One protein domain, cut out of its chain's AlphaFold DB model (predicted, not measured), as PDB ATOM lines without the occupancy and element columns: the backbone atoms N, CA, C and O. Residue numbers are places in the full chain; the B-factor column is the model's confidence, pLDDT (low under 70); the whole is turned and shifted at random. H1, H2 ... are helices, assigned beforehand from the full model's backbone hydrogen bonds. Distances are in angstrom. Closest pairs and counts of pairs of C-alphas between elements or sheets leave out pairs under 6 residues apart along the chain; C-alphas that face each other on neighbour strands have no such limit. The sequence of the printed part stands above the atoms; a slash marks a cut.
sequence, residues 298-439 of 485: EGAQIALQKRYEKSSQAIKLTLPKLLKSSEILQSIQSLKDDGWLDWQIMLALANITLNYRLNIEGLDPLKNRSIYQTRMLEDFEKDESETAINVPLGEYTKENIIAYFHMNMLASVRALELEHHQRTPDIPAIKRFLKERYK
ATOM      1  N   GLU A 298      52.612  62.368 162.009       95.94
ATOM      2  CA  GLU A 298      51.667  61.324 162.398       95.94
ATOM      3  C   GLU A 298      50.671  61.046 161.262       95.94
ATOM      4  O   GLU A 298      50.444  59.891 160.897       95.94
ATOM      5  N   GLY A 299      50.131  62.102 160.639       94.50
ATOM      6  CA  GLY A 299      49.253  61.981 159.474       94.50
ATOM      7  C   GLY A 299      49.954  61.325 158.284       94.50
ATOM      8  O   GLY A 299      49.390  60.425 157.654       94.50
ATOM      9  N   ALA A 300      51.207  61.706 158.019       95.19
ATOM     10  CA  ALA A 300      52.031  61.093 156.981       95.19
ATOM     11  C   ALA A 300      52.250  59.593 157.241       95.19
ATOM     12  O   ALA A 300      52.051  58.784 156.336       95.19
ATOM     13  N   GLN A 301      52.567  59.193 158.477       96.00
ATOM     14  CA  GLN A 301      52.739  57.783 158.847       96.00
ATOM     15  C   GLN A 301      51.460  56.959 158.655       96.00
ATOM     16  O   GLN A 301      51.513  55.876 158.069       96.00
ATOM     17  N   ILE A 302      50.304  57.481 159.081       95.12
ATOM     18  CA  ILE A 302      49.005  56.819 158.879       95.12
ATOM     19  C   ILE A 302      48.715  56.658 157.381       95.12
ATOM     20  O   ILE A 302      48.283  55.591 156.936       95.12
ATOM     21  N   ALA A 303      48.968  57.699 156.583       93.94
ATOM     22  CA  ALA A 303      48.784  57.644 155.137       93.94
ATOM     23  C   ALA A 303      49.719  56.614 154.478       93.94
ATOM     24  O   ALA A 303      49.279  55.856 153.614       93.94
ATOM     25  N   LEU A 304      50.984  56.543 154.902       96.06
ATOM     26  CA  LEU A 304      51.961  55.570 154.407       96.06
ATOM     27  C   LEU A 304      51.562  54.133 154.743       96.06
ATOM     28  O   LEU A 304      51.605  53.273 153.863       96.06
ATOM     29  N   GLN A 305      51.102  53.875 155.969       95.81
ATOM     30  CA  GLN A 305      50.614  52.554 156.370       95.81
ATOM     31  C   GLN A 305      49.463  52.096 155.469       95.81
ATOM     32  O   GLN A 305      49.525  51.006 154.900       95.81
ATOM     33  N   LYS A 306      48.466  52.967 155.258       93.94
ATOM     34  CA  LYS A 306      47.344  52.692 154.351       93.94
ATOM     35  C   LYS A 306      47.816  52.439 152.918       93.94
ATOM     36  O   LYS A 306      47.314  51.526 152.271       93.94
ATOM     37  N   ARG A 307      48.787  53.207 152.411       94.44
ATOM     38  CA  ARG A 307      49.331  53.024 151.051       94.44
ATOM     39  C   ARG A 307      50.002  51.665 150.882       94.44
ATOM     40  O   ARG A 307      49.711  50.997 149.891       94.44
ATOM     41  N   TYR A 308      50.859  51.245 151.815       95.69
ATOM     42  CA  TYR A 308      51.487  49.920 151.760       95.69
ATOM     43  C   TYR A 308      50.447  48.803 151.833       95.69
ATOM     44  O   TYR A 308      50.494  47.885 151.016       95.69
ATOM     45  N   GLU A 309      49.505  48.892 152.774       94.31
ATOM     46  CA  GLU A 309      48.445  47.899 152.959       94.31
ATOM     47  C   GLU A 309      47.597  47.756 151.692       94.31
ATOM     48  O   GLU A 309      47.539  46.678 151.101       94.31
ATOM     49  N   LYS A 310      47.013  48.862 151.224       93.56
ATOM     50  CA  LYS A 310      46.079  48.866 150.098       93.56
ATOM     51  C   LYS A 310      46.750  48.552 148.765       93.56
ATOM     52  O   LYS A 310      46.229  47.748 147.999       93.56
ATOM     53  N   SER A 311      47.950  49.084 148.514       94.56
ATOM     54  CA  SER A 311      48.686  48.729 147.293       94.56
ATOM     55  C   SER A 311      49.035  47.241 147.292       94.56
ATOM     56  O   SER A 311      48.820  46.568 146.295       94.56
ATOM     57  N   SER A 312      49.515  46.691 148.415       93.56
ATOM     58  CA  SER A 312      49.838  45.258 148.501       93.56
ATOM     59  C   SER A 312      48.607  44.371 148.321       93.56
ATOM     60  O   SER A 312      48.703  43.315 147.700       93.56
ATOM     61  N   GLN A 313      47.461  44.798 148.850       94.00
ATOM     62  CA  GLN A 313      46.182  44.104 148.730       94.00
ATOM     63  C   GLN A 313      45.705  44.039 147.266       94.00
ATOM     64  O   GLN A 313      45.373  42.956 146.774       94.00
ATOM     65  N   ALA A 314      45.762  45.171 146.558       94.19
ATOM     66  CA  ALA A 314      45.277  45.320 145.185       94.19
ATOM     67  C   ALA A 314      46.097  44.548 144.130       94.19
ATOM     68  O   ALA A 314      45.575  44.223 143.061       94.19
ATOM     69  N   ILE A 315      47.374  44.246 144.409       95.56
ATOM     70  CA  ILE A 315      48.269  43.492 143.502       95.56
ATOM     71  C   ILE A 315      48.895  42.249 144.145       95.56
ATOM     72  O   ILE A 315      49.980  41.811 143.753       95.56
ATOM     73  N   LYS A 316      48.228  41.659 145.139       95.31
ATOM     74  CA  LYS A 316      48.701  40.498 145.914       95.31
ATOM     75  C   LYS A 316      49.110  39.289 145.060       95.31
ATOM     76  O   LYS A 316      50.061  38.584 145.400       95.31
ATOM     77  N   LEU A 317      48.400  39.031 143.964       95.38
ATOM     78  CA  LEU A 317      48.632  37.948 143.003       95.38
ATOM     79  C   LEU A 317      49.436  38.410 141.780       95.38
ATOM     80  O   LEU A 317      50.157  37.605 141.179       95.38
ATOM     81  N   THR A 318      49.334  39.685 141.408       95.94
ATOM     82  CA  THR A 318      50.069  40.273 140.283       95.94
ATOM     83  C   THR A 318      51.540  40.495 140.620       95.94
ATOM     84  O   THR A 318      52.407  40.064 139.858       95.94
ATOM     85  N   LEU A 319      51.858  41.062 141.786       95.50
ATOM     86  CA  LEU A 319      53.232  41.381 142.182       95.50
ATOM     87  C   LEU A 319      54.177  40.162 142.112       95.50
ATOM     88  O   LEU A 319      55.211  40.267 141.450       95.50
ATOM     89  N   PRO A 320      53.844  38.966 142.648       94.00
ATOM     90  CA  PRO A 320      54.706  37.787 142.513       94.00
ATOM     91  C   PRO A 320      54.956  37.333 141.067       94.00
ATOM     92  O   PRO A 320      55.944  36.642 140.814       94.00
ATOM     93  N   LYS A 321      54.066  37.663 140.120       93.44
ATOM     94  CA  LYS A 321      54.274  37.394 138.688       93.44
ATOM     95  C   LYS A 321      55.267  38.396 138.100       93.44
ATOM     96  O   LYS A 321      56.185  37.974 137.403       93.44
ATOM     97  N   LEU A 322      55.126  39.681 138.439       94.62
ATOM     98  CA  LEU A 322      56.039  40.741 137.998       94.62
ATOM     99  C   LEU A 322      57.473  40.486 138.473       94.62
ATOM    100  O   LEU A 322      58.407  40.597 137.685       94.62
ATOM    101  N   LEU A 323      57.646  40.028 139.718       94.19
ATOM    102  CA  LEU A 323      58.960  39.720 140.303       94.19
ATOM    103  C   LEU A 323      59.689  38.528 139.652       94.19
ATOM    104  O   LEU A 323      60.840  38.264 139.987       94.19
ATOM    105  N   LYS A 324      59.055  37.794 138.729       94.12
ATOM    106  CA  LYS A 324      59.734  36.771 137.910       94.12
ATOM    107  C   LYS A 324      60.399  37.361 136.664       94.12
ATOM    108  O   LYS A 324      61.217  36.678 136.054       94.12
ATOM    109  N   SER A 325      60.040  38.586 136.278       94.44
ATOM    110  CA  SER A 325      60.629  39.286 135.140       94.44
ATOM    111  C   SER A 325      61.885  40.040 135.568       94.44
ATOM    112  O   SER A 325      61.835  40.935 136.413       94.44
ATOM    113  N   SER A 326      63.020  39.696 134.960       92.50
ATOM    114  CA  SER A 326      64.302  40.361 135.197       92.50
ATOM    115  C   SER A 326      64.301  41.815 134.717       92.50
ATOM    116  O   SER A 326      64.874  42.670 135.383       92.50
ATOM    117  N   GLU A 327      63.609  42.110 133.619       93.88
ATOM    118  CA  GLU A 327      63.459  43.460 133.064       93.88
ATOM    119  C   GLU A 327      62.688  44.399 134.008       93.88
ATOM    120  O   GLU A 327      63.104  45.534 134.256       93.88
ATOM    121  N   ILE A 328      61.600  43.908 134.614       94.69
ATOM    122  CA  ILE A 328      60.821  44.688 135.587       94.69
ATOM    123  C   ILE A 328      61.641  44.911 136.860       94.69
ATOM    124  O   ILE A 328      61.669  46.022 137.382       94.69
ATOM    125  N   LEU A 329      62.361  43.892 137.340       94.12
ATOM    126  CA  LEU A 329      63.255  44.040 138.493       94.12
ATOM    127  C   LEU A 329      64.366  45.068 138.241       94.12
ATOM    128  O   LEU A 329      64.658  45.866 139.127       94.12
ATOM    129  N   GLN A 330      64.956  45.088 137.041       94.00
ATOM    130  CA  GLN A 330      65.937  46.109 136.654       94.00
ATOM    131  C   GLN A 330      65.317  47.509 136.629       94.00
ATOM    132  O   GLN A 330      65.927  48.458 137.120       94.00
ATOM    133  N   SER A 331      64.089  47.635 136.117       95.00
ATOM    134  CA  SER A 331      63.354  48.904 136.108       95.00
ATOM    135  C   SER A 331      63.076  49.406 137.528       95.00
ATOM    136  O   SER A 331      63.340  50.569 137.827       95.00
ATOM    137  N   ILE A 332      62.616  48.526 138.425       95.38
ATOM    138  CA  ILE A 332      62.392  48.837 139.846       95.38
ATOM    139  C   ILE A 332      63.702  49.251 140.519       95.38
ATOM    140  O   ILE A 332      63.734  50.279 141.188       95.38
ATOM    141  N   GLN A 333      64.788  48.494 140.323       94.88
ATOM    142  CA  GLN A 333      66.082  48.823 140.921       94.88
ATOM    143  C   GLN A 333      66.584  50.185 140.441       94.88
ATOM    144  O   GLN A 333      66.972  51.009 141.260       94.88
ATOM    145  N   SER A 334      66.487  50.463 139.140       95.06
ATOM    146  CA  SER A 334      66.869  51.762 138.593       95.06
ATOM    147  C   SER A 334      66.047  52.910 139.191       95.06
ATOM    148  O   SER A 334      66.604  53.969 139.451       95.06
ATOM    149  N   LEU A 335      64.748  52.718 139.450       94.81
ATOM    150  CA  LEU A 335      63.924  53.727 140.128       94.81
ATOM    151  C   LEU A 335      64.344  53.929 141.592       94.81
ATOM    152  O   LEU A 335      64.393  55.063 142.063       94.81
ATOM    153  N   LYS A 336      64.687  52.853 142.310       94.56
ATOM    154  CA  LYS A 336      65.226  52.949 143.678       94.56
ATOM    155  C   LYS A 336      66.559  53.700 143.697       94.56
ATOM    156  O   LYS A 336      66.752  54.557 144.555       94.56
ATOM    157  N   ASP A 337      67.429  53.446 142.721       94.75
ATOM    158  CA  ASP A 337      68.695  54.170 142.545       94.75
ATOM    159  C   ASP A 337      68.455  55.661 142.225       94.75
ATOM    160  O   ASP A 337      69.202  56.525 142.685       94.75
ATOM    161  N   ASP A 338      67.358  55.977 141.525       92.25
ATOM    162  CA  ASP A 338      66.875  57.345 141.276       92.25
ATOM    163  C   ASP A 338      66.222  57.994 142.530       92.25
ATOM    164  O   ASP A 338      65.730  59.128 142.463       92.25
ATOM    165  N   GLY A 339      66.205  57.303 143.679       92.56
ATOM    166  CA  GLY A 339      65.726  57.801 144.974       92.56
ATOM    167  C   GLY A 339      64.234  57.592 145.246       92.56
ATOM    168  O   GLY A 339      63.652  58.322 146.049       92.56
ATOM    169  N   TRP A 340      63.591  56.647 144.560       94.69
ATOM    170  CA  TRP A 340      62.168  56.358 144.743       94.69
ATOM    171  C   TRP A 340      61.937  55.406 145.912       94.69
ATOM    172  O   TRP A 340      62.678  54.441 146.101       94.69
ATOM    173  N   LEU A 341      60.871  55.661 146.671       96.50
ATOM    174  CA  LEU A 341      60.492  54.850 147.827       96.50
ATOM    175  C   LEU A 341      59.636  53.648 147.412       96.50
ATOM    176  O   LEU A 341      58.878  53.703 146.439       96.50
ATOM    177  N   ASP A 342      59.700  52.574 148.198       96.75
ATOM    178  CA  ASP A 342      59.029  51.314 147.872       96.75
ATOM    179  C   ASP A 342      57.505  51.481 147.770       96.75
ATOM    180  O   ASP A 342      56.894  50.976 146.825       96.75
ATOM    181  N   TRP A 343      56.879  52.268 148.656       95.94
ATOM    182  CA  TRP A 343      55.448  52.567 148.549       95.94
ATOM    183  C   TRP A 343      55.078  53.323 147.266       95.94
ATOM    184  O   TRP A 343      53.977  53.130 146.753       95.94
ATOM    185  N   GLN A 344      55.962  54.176 146.732       96.06
ATOM    186  CA  GLN A 344      55.695  54.943 145.508       96.06
ATOM    187  C   GLN A 344      55.657  54.010 144.298       96.06
ATOM    188  O   GLN A 344      54.749  54.100 143.468       96.06
ATOM    189  N   ILE A 345      56.616  53.083 144.237       96.62
ATOM    190  CA  ILE A 345      56.693  52.057 143.196       96.62
ATOM    191  C   ILE A 345      55.498  51.104 143.322       96.62
ATOM    192  O   ILE A 345      54.796  50.876 142.340       96.62
ATOM    193  N   MET A 346      55.201  50.611 144.530       96.50
ATOM    194  CA  MET A 346      54.042  49.748 144.797       96.50
ATOM    195  C   MET A 346      52.726  50.395 144.361       96.50
ATOM    196  O   MET A 346      51.920  49.765 143.676       96.50
ATOM    197  N   LEU A 347      52.523  51.666 144.711       95.62
ATOM    198  CA  LEU A 347      51.330  52.413 144.335       95.62
ATOM    199  C   LEU A 347      51.243  52.608 142.814       95.62
ATOM    200  O   LEU A 347      50.156  52.510 142.249       95.62
ATOM    201  N   ALA A 348      52.362  52.858 142.127       96.50
ATOM    202  CA  ALA A 348      52.384  52.953 140.667       96.50
ATOM    203  C   ALA A 348      52.018  51.615 140.000       96.50
ATOM    204  O   ALA A 348      51.150  51.596 139.131       96.50
ATOM    205  N   LEU A 349      52.593  50.497 140.455       96.88
ATOM    206  CA  LEU A 349      52.265  49.155 139.955       96.88
ATOM    207  C   LEU A 349      50.789  48.799 140.189       96.88
ATOM    208  O   LEU A 349      50.134  48.254 139.298       96.88
ATOM    209  N   ALA A 350      50.248  49.136 141.364       96.06
ATOM    210  CA  ALA A 350      48.835  48.937 141.670       96.06
ATOM    211  C   ALA A 350      47.932  49.754 140.743       96.06
ATOM    212  O   ALA A 350      46.990  49.212 140.165       96.06
ATOM    213  N   ASN A 351      48.265  51.026 140.516       95.06
ATOM    214  CA  ASN A 351      47.506  51.863 139.597       95.06
ATOM    215  C   ASN A 351      47.580  51.362 138.150       95.06
ATOM    216  O   ASN A 351      46.523  51.248 137.540       95.06
ATOM    217  N   ILE A 352      48.755  50.987 137.624       96.19
ATOM    218  CA  ILE A 352      48.877  50.367 136.287       96.19
ATOM    219  C   ILE A 352      47.914  49.181 136.170       96.19
ATOM    220  O   ILE A 352      47.130  49.094 135.227       96.19
ATOM    221  N   THR A 353      47.940  48.301 137.173       96.19
ATOM    222  CA  THR A 353      47.154  47.065 137.175       96.19
ATOM    223  C   THR A 353      45.653  47.341 137.124       96.19
ATOM    224  O   THR A 353      44.932  46.749 136.322       96.19
ATOM    225  N   LEU A 354      45.173  48.244 137.976       94.31
ATOM    226  CA  LEU A 354      43.750  48.552 138.086       94.31
ATOM    227  C   LEU A 354      43.243  49.381 136.904       94.31
ATOM    228  O   LEU A 354      42.205  49.050 136.341       94.31
ATOM    229  N   ASN A 355      44.001  50.390 136.461       93.50
ATOM    230  CA  ASN A 355      43.629  51.198 135.295       93.50
ATOM    231  C   ASN A 355      43.515  50.316 134.042       93.50
ATOM    232  O   ASN A 355      42.561  50.456 133.284       93.50
ATOM    233  N   TYR A 356      44.436  49.363 133.846       94.81
ATOM    234  CA  TYR A 356      44.349  48.417 132.731       94.81
ATOM    235  C   TYR A 356      43.041  47.615 132.760       94.81
ATOM    236  O   TYR A 356      42.356  47.504 131.747       94.81
ATOM    237  N   ARG A 357      42.663  47.086 133.930       94.19
ATOM    238  CA  ARG A 357      41.436  46.292 134.100       94.19
ATOM    239  C   ARG A 357      40.181  47.109 133.810       94.19
ATOM    240  O   ARG A 357      39.359  46.677 133.008       94.19
ATOM    241  N   LEU A 358      40.082  48.308 134.382       92.44
ATOM    242  CA  LEU A 358      38.946  49.205 134.159       92.44
ATOM    243  C   LEU A 358      38.826  49.626 132.688       92.44
ATOM    244  O   LEU A 358      37.722  49.668 132.146       92.44
ATOM    245  N   ASN A 359      39.954  49.861 132.013       91.50
ATOM    246  CA  ASN A 359      39.961  50.180 130.589       91.50
ATOM    247  C   ASN A 359      39.440  49.014 129.730       91.50
ATOM    248  O   ASN A 359      38.687  49.251 128.785       91.50
ATOM    249  N   ILE A 360      39.784  47.762 130.059       91.62
ATOM    250  CA  ILE A 360      39.249  46.570 129.371       91.62
ATOM    251  C   ILE A 360      37.739  46.411 129.605       91.62
ATOM    252  O   ILE A 360      37.021  45.981 128.706       91.62
ATOM    253  N   GLU A 361      37.239  46.817 130.772       89.50
ATOM    254  CA  GLU A 361      35.803  46.872 131.086       89.50
ATOM    255  C   GLU A 361      35.075  48.056 130.411       89.50
ATOM    256  O   GLU A 361      33.865  48.220 130.570       89.50
ATOM    257  N   GLY A 362      35.783  48.877 129.628       89.44
ATOM    258  CA  GLY A 362      35.219  50.008 128.888       89.44
ATOM    259  C   GLY A 362      35.030  51.281 129.719       89.44
ATOM    260  O   GLY A 362      34.375  52.223 129.264       89.44
ATOM    261  N   LEU A 363      35.598  51.343 130.927       88.69
ATOM    262  CA  LEU A 363      35.547  52.527 131.781       88.69
ATOM    263  C   LEU A 363      36.676  53.497 131.424       88.69
ATOM    264  O   LEU A 363      37.794  53.387 131.910       88.69
ATOM    265  N   ASP A 364      36.349  54.485 130.594       82.56
ATOM    266  CA  ASP A 364      37.260  55.569 130.217       82.56
ATOM    267  C   ASP A 364      37.199  56.724 131.246       82.56
ATOM    268  O   ASP A 364      36.123  57.314 131.435       82.56
ATOM    269  N   PRO A 365      38.324  57.105 131.889       79.81
ATOM    270  CA  PRO A 365      38.367  58.191 132.871       79.81
ATOM    271  C   PRO A 365      37.993  59.568 132.296       79.81
ATOM    272  O   PRO A 365      37.594  60.452 133.058       79.81
ATOM    273  N   LEU A 366      38.095  59.767 130.977       81.94
ATOM    274  CA  LEU A 366      37.718  61.015 130.305       81.94
ATOM    275  C   LEU A 366      36.215  61.107 130.030       81.94
ATOM    276  O   LEU A 366      35.672  62.211 129.997       81.94
ATOM    277  N   LYS A 367      35.535  59.970 129.851       83.50
ATOM    278  CA  LYS A 367      34.091  59.919 129.558       83.50
ATOM    279  C   LYS A 367      33.251  59.739 130.818       83.50
ATOM    280  O   LYS A 367      32.229  60.397 130.972       83.50
ATOM    281  N   ASN A 368      33.702  58.885 131.736       84.31
ATOM    282  CA  ASN A 368      32.924  58.415 132.884       84.31
ATOM    283  C   ASN A 368      33.616  58.736 134.216       84.31
ATOM    284  O   ASN A 368      33.683  57.887 135.102       84.31
ATOM    285  N   ARG A 369      34.142  59.958 134.375       83.50
ATOM    286  CA  ARG A 369      35.044  60.329 135.484       83.50
ATOM    287  C   ARG A 369      34.549  59.921 136.878       83.50
ATOM    288  O   ARG A 369      35.328  59.368 137.642       83.50
ATOM    289  N   SER A 370      33.285  60.193 137.213       85.94
ATOM    290  CA  SER A 370      32.729  59.879 138.543       85.94
ATOM    291  C   SER A 370      32.653  58.367 138.789       85.94
ATOM    292  O   SER A 370      33.181  57.871 139.780       85.94
ATOM    293  N   ILE A 371      32.090  57.620 137.833       89.19
ATOM    294  CA  ILE A 371      31.981  56.154 137.901       89.19
ATOM    295  C   ILE A 371      33.375  55.526 137.977       89.19
ATOM    296  O   ILE A 371      33.617  54.654 138.806       89.19
ATOM    297  N   TYR A 372      34.300  56.017 137.151       89.19
ATOM    298  CA  TYR A 372      35.691  55.591 137.144       89.19
ATOM    299  C   TYR A 372      36.349  55.777 138.514       89.19
ATOM    300  O   TYR A 372      36.963  54.853 139.031       89.19
ATOM    301  N   GLN A 373      36.202  56.957 139.124       86.12
ATOM    302  CA  GLN A 373      36.791  57.260 140.430       86.12
ATOM    303  C   GLN A 373      36.230  56.369 141.538       86.12
ATOM    304  O   GLN A 373      37.012  55.807 142.303       86.12
ATOM    305  N   THR A 374      34.909  56.205 141.601       89.75
ATOM    306  CA  THR A 374      34.269  55.318 142.580       89.75
ATOM    307  C   THR A 374      34.750  53.885 142.402       89.75
ATOM    308  O   THR A 374      35.182  53.254 143.363       89.75
ATOM    309  N   ARG A 375      34.759  53.386 141.161       91.31
ATOM    310  CA  ARG A 375      35.161  52.010 140.888       91.31
ATOM    311  C   ARG A 375      36.637  51.761 141.179       91.31
ATOM    312  O   ARG A 375      36.983  50.744 141.770       91.31
ATOM    313  N   MET A 376      37.493  52.713 140.822       89.88
ATOM    314  CA  MET A 376      38.917  52.665 141.127       89.88
ATOM    315  C   MET A 376      39.161  52.580 142.636       89.88
ATOM    316  O   MET A 376      39.985  51.780 143.064       89.88
ATOM    317  N   LEU A 377      38.440  53.367 143.446       88.69
ATOM    318  CA  LEU A 377      38.536  53.303 144.908       88.69
ATOM    319  C   LEU A 377      38.068  51.948 145.449       88.69
ATOM    320  O   LEU A 377      38.779  51.338 146.242       88.69
ATOM    321  N   GLU A 378      36.921  51.450 144.982       90.94
ATOM    322  CA  GLU A 378      36.404  50.140 145.387       90.94
ATOM    323  C   GLU A 378      37.385  49.002 145.091       90.94
ATOM    324  O   GLU A 378      37.587  48.123 145.926       90.94
ATOM    325  N   ASP A 379      37.981  48.992 143.899       89.62
ATOM    326  CA  ASP A 379      38.896  47.927 143.491       89.62
ATOM    327  C   ASP A 379      40.263  48.055 144.178       89.62
ATOM    328  O   ASP A 379      40.940  47.052 144.391       89.62
ATOM    329  N   PHE A 380      40.639  49.264 144.608       90.00
ATOM    330  CA  PHE A 380      41.811  49.490 145.454       90.00
ATOM    331  C   PHE A 380      41.614  48.979 146.892       90.00
ATOM    332  O   PHE A 380      42.585  48.667 147.581       90.00
ATOM    333  N   GLU A 381      40.368  48.904 147.373       89.50
ATOM    334  CA  GLU A 381      40.041  48.440 148.727       89.50
ATOM    335  C   GLU A 381      39.835  46.925 148.846       89.50
ATOM    336  O   GLU A 381      39.868  46.398 149.966       89.50
ATOM    337  N   LYS A 382      39.621  46.233 147.723       90.75
ATOM    338  CA  LYS A 382      39.355  44.790 147.664       90.75
ATOM    339  C   LYS A 382      40.644  43.981 147.508       90.75
ATOM    340  O   LYS A 382      41.621  44.426 146.912       90.75
ATOM    341  N   ASP A 383      40.616  42.744 148.007       92.06
ATOM    342  CA  ASP A 383      41.645  41.751 147.687       92.06
ATOM    343  C   ASP A 383      41.632  41.450 146.187       92.06
ATOM    344  O   ASP A 383      40.571  41.268 145.583       92.06
ATOM    345  N   GLU A 384      42.821  41.348 145.594       93.62
ATOM    346  CA  GLU A 384      42.948  40.917 144.207       93.62
ATOM    347  C   GLU A 384      42.340  39.517 144.002       93.62
ATOM    348  O   GLU A 384      42.779  38.537 144.612       93.62
ATOM    349  N   SER A 385      41.345  39.420 143.115       91.44
ATOM    350  CA  SER A 385      40.677  38.157 142.783       91.44
ATOM    351  C   SER A 385      41.576  37.220 141.972       91.44
ATOM    352  O   SER A 385      42.284  37.652 141.061       91.44
ATOM    353  N   GLU A 386      41.471  35.909 142.208       89.94
ATOM    354  CA  GLU A 386      42.116  34.883 141.373       89.94
ATOM    355  C   GLU A 386      41.607  34.885 139.925       89.94
ATOM    356  O   GLU A 386      42.329  34.486 139.011       89.94
ATOM    357  N   THR A 387      40.381  35.368 139.709       89.19
ATOM    358  CA  THR A 387      39.762  35.514 138.384       89.19
ATOM    359  C   THR A 387      40.060  36.857 137.721       89.19
ATOM    360  O   THR A 387      39.550  37.124 136.634       89.19
ATOM    361  N   ALA A 388      40.859  37.720 138.358       89.75
ATOM    362  CA  ALA A 388      41.167  39.033 137.814       89.75
ATOM    363  C   ALA A 388      41.930  38.923 136.486       89.75
ATOM    364  O   ALA A 388      42.794  38.061 136.301       89.75
ATOM    365  N   ILE A 389      41.632  39.844 135.566       91.81
ATOM    366  CA  ILE A 389      42.278  39.902 134.253       91.81
ATOM    367  C   ILE A 389      43.795  40.049 134.445       91.81
ATOM    368  O   ILE A 389      44.269  40.888 135.225       91.81
ATOM    369  N   ASN A 390      44.556  39.208 133.736       92.31
ATOM    370  CA  ASN A 390      46.013  39.274 133.718       92.31
ATOM    371  C   ASN A 390      46.456  40.489 132.903       92.31
ATOM    372  O   ASN A 390      46.113  40.610 131.730       92.31
ATOM    373  N   VAL A 391      47.261  41.344 133.523       95.19
ATOM    374  CA  VAL A 391      47.832  42.517 132.864       95.19
ATOM    375  C   VAL A 391      49.117  42.106 132.133       95.19
ATOM    376  O   VAL A 391      49.959  41.427 132.735       95.19
ATOM    377  N   PRO A 392      49.287  42.458 130.847       95.50
ATOM    378  CA  PRO A 392      50.500  42.150 130.097       95.50
ATOM    379  C   PRO A 392      51.749  42.765 130.734       95.50
ATOM    380  O   PRO A 392      51.724  43.898 131.204       95.50
ATOM    381  N   LEU A 393      52.881  42.052 130.683       94.12
ATOM    382  CA  LEU A 393      54.149  42.561 131.229       94.12
ATOM    383  C   LEU A 393      54.605  43.865 130.552       94.12
ATOM    384  O   LEU A 393      55.223  44.697 131.207       94.12
ATOM    385  N   GLY A 394      54.248  44.060 129.276       94.62
ATOM    386  CA  GLY A 394      54.545  45.277 128.516       94.62
ATOM    387  C   GLY A 394      53.874  46.547 129.049       94.62
ATOM    388  O   GLY A 394      54.271  47.636 128.659       94.62
ATOM    389  N   GLU A 395      52.908  46.439 129.965       95.88
ATOM    390  CA  GLU A 395      52.313  47.604 130.635       95.88
ATOM    391  C   GLU A 395      53.200  48.156 131.764       95.88
ATOM    392  O   GLU A 395      53.035  49.304 132.179       95.88
ATOM    393  N   TYR A 396      54.166  47.372 132.255       96.31
ATOM    394  CA  TYR A 396      55.001  47.699 133.418       96.31
ATOM    395  C   TYR A 396      56.407  48.181 133.032       96.31
ATOM    396  O   TYR A 396      57.392  47.843 133.690       96.31
ATOM    397  N   THR A 397      56.517  48.969 131.961       94.94
ATOM    398  CA  THR A 397      57.780  49.616 131.572       94.94
ATOM    399  C   THR A 397      58.190  50.691 132.581       94.94
ATOM    400  O   THR A 397      57.349  51.243 133.302       94.94
ATOM    401  N   LYS A 398      59.485  51.045 132.621       94.50
ATOM    402  CA  LYS A 398      59.984  52.142 133.471       94.50
ATOM    403  C   LYS A 398      59.228  53.445 133.184       94.50
ATOM    404  O   LYS A 398      58.848  54.157 134.110       94.50
ATOM    405  N   GLU A 399      58.963  53.729 131.914       95.50
ATOM    406  CA  GLU A 399      58.255  54.922 131.452       95.50
ATOM    407  C   GLU A 399      56.818  54.962 131.977       95.50
ATOM    408  O   GLU A 399      56.380  55.996 132.488       95.50
ATOM    409  N   ASN A 400      56.103  53.833 131.927       95.06
ATOM    410  CA  ASN A 400      54.743  53.741 132.453       95.06
ATOM    411  C   ASN A 400      54.724  53.899 133.975       95.06
ATOM    412  O   ASN A 400      53.903  54.651 134.499       95.06
ATOM    413  N   ILE A 401      55.660  53.270 134.694       95.38
ATOM    414  CA  ILE A 401      55.777  53.439 136.151       95.38
ATOM    415  C   ILE A 401      55.994  54.920 136.500       95.38
ATOM    416  O   ILE A 401      55.333  55.444 137.401       95.38
ATOM    417  N   ILE A 402      56.845  55.625 135.745       94.88
ATOM    418  CA  ILE A 402      57.072  57.064 135.929       94.88
ATOM    419  C   ILE A 402      55.811  57.884 135.631       94.88
ATOM    420  O   ILE A 402      55.474  58.799 136.388       94.88
ATOM    421  N   ALA A 403      55.087  57.562 134.558       93.19
ATOM    422  CA  ALA A 403      53.852  58.254 134.204       93.19
ATOM    423  C   ALA A 403      52.786  58.118 135.306       93.19
ATOM    424  O   ALA A 403      52.224  59.122 135.751       93.19
ATOM    425  N   TYR A 404      52.558  56.901 135.805       93.56
ATOM    426  CA  TYR A 404      51.609  56.652 136.894       93.56
ATOM    427  C   TYR A 404      52.038  57.291 138.207       93.56
ATOM    428  O   TYR A 404      51.198  57.765 138.969       93.56
ATOM    429  N   PHE A 405      53.335  57.390 138.464       92.25
ATOM    430  CA  PHE A 405      53.827  58.139 139.607       92.25
ATOM    431  C   PHE A 405      53.483  59.628 139.545       92.25
ATOM    432  O   PHE A 405      53.014  60.185 140.537       92.25
ATOM    433  N   HIS A 406      53.639  60.275 138.388       92.19
ATOM    434  CA  HIS A 406      53.214  61.668 138.233       92.19
ATOM    435  C   HIS A 406      51.706  61.833 138.476       92.19
ATOM    436  O   HIS A 406      51.293  62.797 139.123       92.19
ATOM    437  N   MET A 407      50.879  60.875 138.041       89.94
ATOM    438  CA  MET A 407      49.444  60.875 138.357       89.94
ATOM    439  C   MET A 407      49.186  60.693 139.860       89.94
ATOM    440  O   MET A 407      48.359  61.401 140.437       89.94
ATOM    441  N   ASN A 408      49.929  59.800 140.516       90.44
ATOM    442  CA  ASN A 408      49.826  59.555 141.955       90.44
ATOM    443  C   ASN A 408      50.234  60.773 142.783       90.44
ATOM    444  O   ASN A 408      49.614  61.040 143.812       90.44
ATOM    445  N   MET A 409      51.227  61.546 142.335       92.62
ATOM    446  CA  MET A 409      51.563  62.829 142.953       92.62
ATOM    447  C   MET A 409      50.367  63.786 142.917       92.62
ATOM    448  O   MET A 409      50.010  64.343 143.951       92.62
ATOM    449  N   LEU A 410      49.699  63.936 141.767       92.00
ATOM    450  CA  LEU A 410      48.509  64.790 141.643       92.00
ATOM    451  C   LEU A 410      47.346  64.295 142.514       92.00
ATOM    452  O   LEU A 410      46.646  65.093 143.135       92.00
ATOM    453  N   ALA A 411      47.147  62.979 142.602       90.00
ATOM    454  CA  ALA A 411      46.163  62.401 143.514       90.00
ATOM    455  C   ALA A 411      46.525  62.658 144.987       90.00
ATOM    456  O   ALA A 411      45.643  62.927 145.800       90.00
ATOM    457  N   SER A 412      47.819  62.631 145.317       92.00
ATOM    458  CA  SER A 412      48.321  62.896 146.667       92.00
ATOM    459  C   SER A 412      48.112  64.347 147.089       92.00
ATOM    460  O   SER A 412      47.789  64.569 148.247       92.00
ATOM    461  N   VAL A 413      48.226  65.316 146.169       94.19
ATOM    462  CA  VAL A 413      47.871  66.726 146.433       94.19
ATOM    463  C   VAL A 413      46.435  66.810 146.964       94.19
ATOM    464  O   VAL A 413      46.217  67.341 148.046       94.19
ATOM    465  N   ARG A 414      45.471  66.165 146.292       91.19
ATOM    466  CA  ARG A 414      44.073  66.128 146.765       91.19
ATOM    467  C   ARG A 414      43.900  65.435 148.111       91.19
ATOM    468  O   ARG A 414      43.131  65.901 148.940       91.19
ATOM    469  N   ALA A 415      44.614  64.332 148.339       89.81
ATOM    470  CA  ALA A 415      44.564  63.616 149.614       89.81
ATOM    471  C   ALA A 415      45.130  64.433 150.793       89.81
ATOM    472  O   ALA A 415      44.855  64.103 151.941       89.81
ATOM    473  N   LEU A 416      45.914  65.476 150.508       93.94
ATOM    474  CA  LEU A 416      46.434  66.439 151.479       93.94
ATOM    475  C   LEU A 416      45.528  67.672 151.632       93.94
ATOM    476  O   LEU A 416      45.970  68.666 152.204       93.94
ATOM    477  N   GLU A 417      44.298  67.612 151.108       94.81
ATOM    478  CA  GLU A 417      43.323  68.714 151.096       94.81
ATOM    479  C   GLU A 417      43.815  69.948 150.322       94.81
ATOM    480  O   GLU A 417      43.436  71.083 150.600       94.81
ATOM    481  N   LEU A 418      44.670  69.714 149.326       96.31
ATOM    482  CA  LEU A 418      45.184  70.721 148.406       96.31
ATOM    483  C   LEU A 418      44.567  70.517 147.019       96.31
ATOM    484  O   LEU A 418      44.121  69.425 146.657       96.31
ATOM    485  N   GLU A 419      44.577  71.558 146.200       95.00
ATOM    486  CA  GLU A 419      43.984  71.544 144.867       95.00
ATOM    487  C   GLU A 419      44.995  71.992 143.825       95.00
ATOM    488  O   GLU A 419      45.872  72.801 144.082       95.00
ATOM    489  N   HIS A 420      44.898  71.444 142.623       92.38
ATOM    490  CA  HIS A 420      45.715  71.883 141.504       92.38
ATOM    491  C   HIS A 420      44.800  72.543 140.480       92.38
ATOM    492  O   HIS A 420      43.892  71.898 139.957       92.38
ATOM    493  N   HIS A 421      45.038  73.827 140.213       92.69
ATOM    494  CA  HIS A 421      44.147  74.668 139.399       92.69
ATOM    495  C   HIS A 421      44.531  74.719 137.926       92.69
ATOM    496  O   HIS A 421      43.827  75.295 137.099       92.69
ATOM    497  N   GLN A 422      45.663  74.120 137.573       89.50
ATOM    498  CA  GLN A 422      46.231  74.308 136.255       89.50
ATOM    499  C   GLN A 422      45.676  73.300 135.259       89.50
ATOM    500  O   GLN A 422      45.693  72.092 135.488       89.50
ATOM    501  N   ARG A 423      45.318  73.765 134.061       87.12
ATOM    502  CA  ARG A 423      44.919  72.856 132.974       87.12
ATOM    503  C   ARG A 423      46.040  71.889 132.577       87.12
ATOM    504  O   ARG A 423      45.785  70.734 132.254       87.12
ATOM    505  N   THR A 424      47.278  72.382 132.576       89.25
ATOM    506  CA  THR A 424      48.491  71.599 132.301       89.25
ATOM    507  C   THR A 424      49.385  71.643 133.543       89.25
ATOM    508  O   THR A 424      49.924  72.707 133.859       89.25
ATOM    509  N   PRO A 425      49.502  70.531 134.299       92.06
ATOM    510  CA  PRO A 425      50.279  70.518 135.530       92.06
ATOM    511  C   PRO A 425      51.775  70.736 135.305       92.06
ATOM    512  O   PRO A 425      52.387  70.066 134.465       92.06
ATOM    513  N   ASP A 426      52.369  71.617 136.111       94.81
ATOM    514  CA  ASP A 426      53.820  71.737 136.268       94.81
ATOM    515  C   ASP A 426      54.337  70.663 137.238       94.81
ATOM    516  O   ASP A 426      54.504  70.878 138.442       94.81
ATOM    517  N   ILE A 427      54.546  69.459 136.702       93.94
ATOM    518  CA  ILE A 427      55.002  68.300 137.480       93.94
ATOM    519  C   ILE A 427      56.326  68.576 138.219       93.94
ATOM    520  O   ILE A 427      56.399  68.229 139.401       93.94
ATOM    521  N   PRO A 428      57.358  69.204 137.614       94.62
ATOM    522  CA  PRO A 428      58.569  69.585 138.342       94.62
ATOM    523  C   PRO A 428      58.312  70.483 139.560       94.62
ATOM    524  O   PRO A 428      58.876  70.225 140.629       94.62
ATOM    525  N   ALA A 429      57.459  71.503 139.431       96.38
ATOM    526  CA  ALA A 429      57.162  72.413 140.535       96.38
ATOM    527  C   ALA A 429      56.358  71.723 141.647       96.38
ATOM    528  O   ALA A 429      56.698  71.865 142.823       96.38
ATOM    529  N   ILE A 430      55.365  70.899 141.291       96.25
ATOM    530  CA  ILE A 430      54.586  70.095 142.251       96.25
ATOM    531  C   ILE A 430      55.489  69.091 142.971       96.25
ATOM    532  O   ILE A 430      55.424  68.965 144.194       96.25
ATOM    533  N   LYS A 431      56.379  68.409 142.238       95.19
ATOM    534  CA  LYS A 431      57.370  67.492 142.814       95.19
ATOM    535  C   LYS A 431      58.223  68.201 143.861       95.19
ATOM    536  O   LYS A 431      58.389  67.683 144.963       95.19
ATOM    537  N   ARG A 432      58.759  69.381 143.525       95.94
ATOM    538  CA  ARG A 432      59.570  70.186 144.445       95.94
ATOM    539  C   ARG A 432      58.761  70.619 145.666       95.94
ATOM    540  O   ARG A 432      59.249  70.479 146.781       95.94
ATOM    541  N   PHE A 433      57.533  71.084 145.463       97.44
ATOM    542  CA  PHE A 433      56.642  71.489 146.544       97.44
ATOM    543  C   PHE A 433      56.381  70.332 147.527       97.44
ATOM    544  O   PHE A 433      56.632  70.470 148.723       97.44
ATOM    545  N   LEU A 434      55.953  69.168 147.023       96.94
ATOM    546  CA  LEU A 434      55.662  67.987 147.843       96.94
ATOM    547  C   LEU A 434      56.908  67.443 148.550       96.94
ATOM    548  O   LEU A 434      56.825  67.000 149.694       96.94
ATOM    549  N   LYS A 435      58.069  67.485 147.887       95.81
ATOM    550  CA  LYS A 435      59.339  67.083 148.495       95.81
ATOM    551  C   LYS A 435      59.658  67.941 149.717       95.81
ATOM    552  O   LYS A 435      59.828  67.411 150.807       95.81
ATOM    553  N   GLU A 436      59.732  69.253 149.530       96.62
ATOM    554  CA  GLU A 436      60.241  70.160 150.562       96.62
ATOM    555  C   GLU A 436      59.241  70.322 151.715       96.62
ATOM    556  O   GLU A 436      59.634  70.232 152.883       96.62
ATOM    557  N   ARG A 437      57.948  70.492 151.389       97.19
ATOM    558  CA  ARG A 437      56.902  70.871 152.354       97.19
ATOM    559  C   ARG A 437      56.117  69.703 152.946       97.19
ATOM    560  O   ARG A 437      55.542  69.855 154.016       97.19
ATOM    561  N   TYR A 438      56.092  68.557 152.266       96.88
ATOM    562  CA  TYR A 438      55.322  67.375 152.680       96.88
ATOM    563  C   TYR A 438      56.173  66.113 152.803       96.88
ATOM    564  O   TYR A 438      55.627  65.026 152.981       96.88
ATOM    565  N   LYS A 439      57.501  66.241 152.667       96.44
ATOM    566  CA  LYS A 439      58.465  65.143 152.826       96.44
ATOM    567  C   LYS A 439      58.126  63.920 151.973       96.44
ATOM    568  O   LYS A 439      58.487  62.798 152.298       96.44
TER     569      LYS A 439
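This is residues 298 to 439 of the 485 residues of an uncharacterized protein of Lokiarchaeota archaeon (strain CR_4) (UniProt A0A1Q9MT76). The longest helix, H4, runs through the core of a knot of crossed helices: H1, H5 and H6 cross it, H3 sits at the far side from H5, and H7 packs loosely on H6, away from H4. You have 142 residues with seven named helices, H1 to H7 in chain order, and no named strand, in the class all helix. The whole is compact, with a radius of gyration of the C-alphas of 15.2 A and spans of 40 by 37 by 30 A.

Find C-alpha 342 at (59.029, 51.314, 147.872); from there H4 runs 27.5 A to residue 360. H1, residues 298 to 314, begins at (51.667, 61.324, 162.398) and measures 24.4 A; H6, residues 398 to 415, measures 25.1 A. Look also for H2 at 319 to 322, H3 at 326 to 337, H5 at 369 to 381, and H7 at 427 to 438, ending at (55.322, 67.375, 152.680).

Start at Ala 348: its C-alpha is 5.3 A from that of Tyr 404, the closest of H4 and H6, which touch about perpendicular at 83 degrees. H1 touches H4 at a steep tilt of 46 degrees, closest at Ser 311 and Leu 347, 5.4 A. H5 touches H4 residues 350 to 358 alone, closest at the C-alphas of Leu 354 and Met 376, 7.0 A. H6 touches H3 with residue 398 alone, 5.4 A from Ser 331 between C-alphas. H6 and H7 only just touch, with 3 pairs of C-alphas within 8 A, closest at His 406 and Ile 427, 6.9 A. H2 is near H4, with 5 pairs of C-alphas within 10 A. Every O i to N i+4 pair is within hydrogen-bond range in H1, H3, H4, H5 and H7, and 13 of 14 in H6; H2 is too short for one.

Thr 387 and Glu 436 have the C-alphas farthest apart, 42.0 A. The printed part has no cut; the links H5 to H6 and H6 to H7 are long. Mean pLDDT of the printed part is 93.1, and no printed residue is under 70.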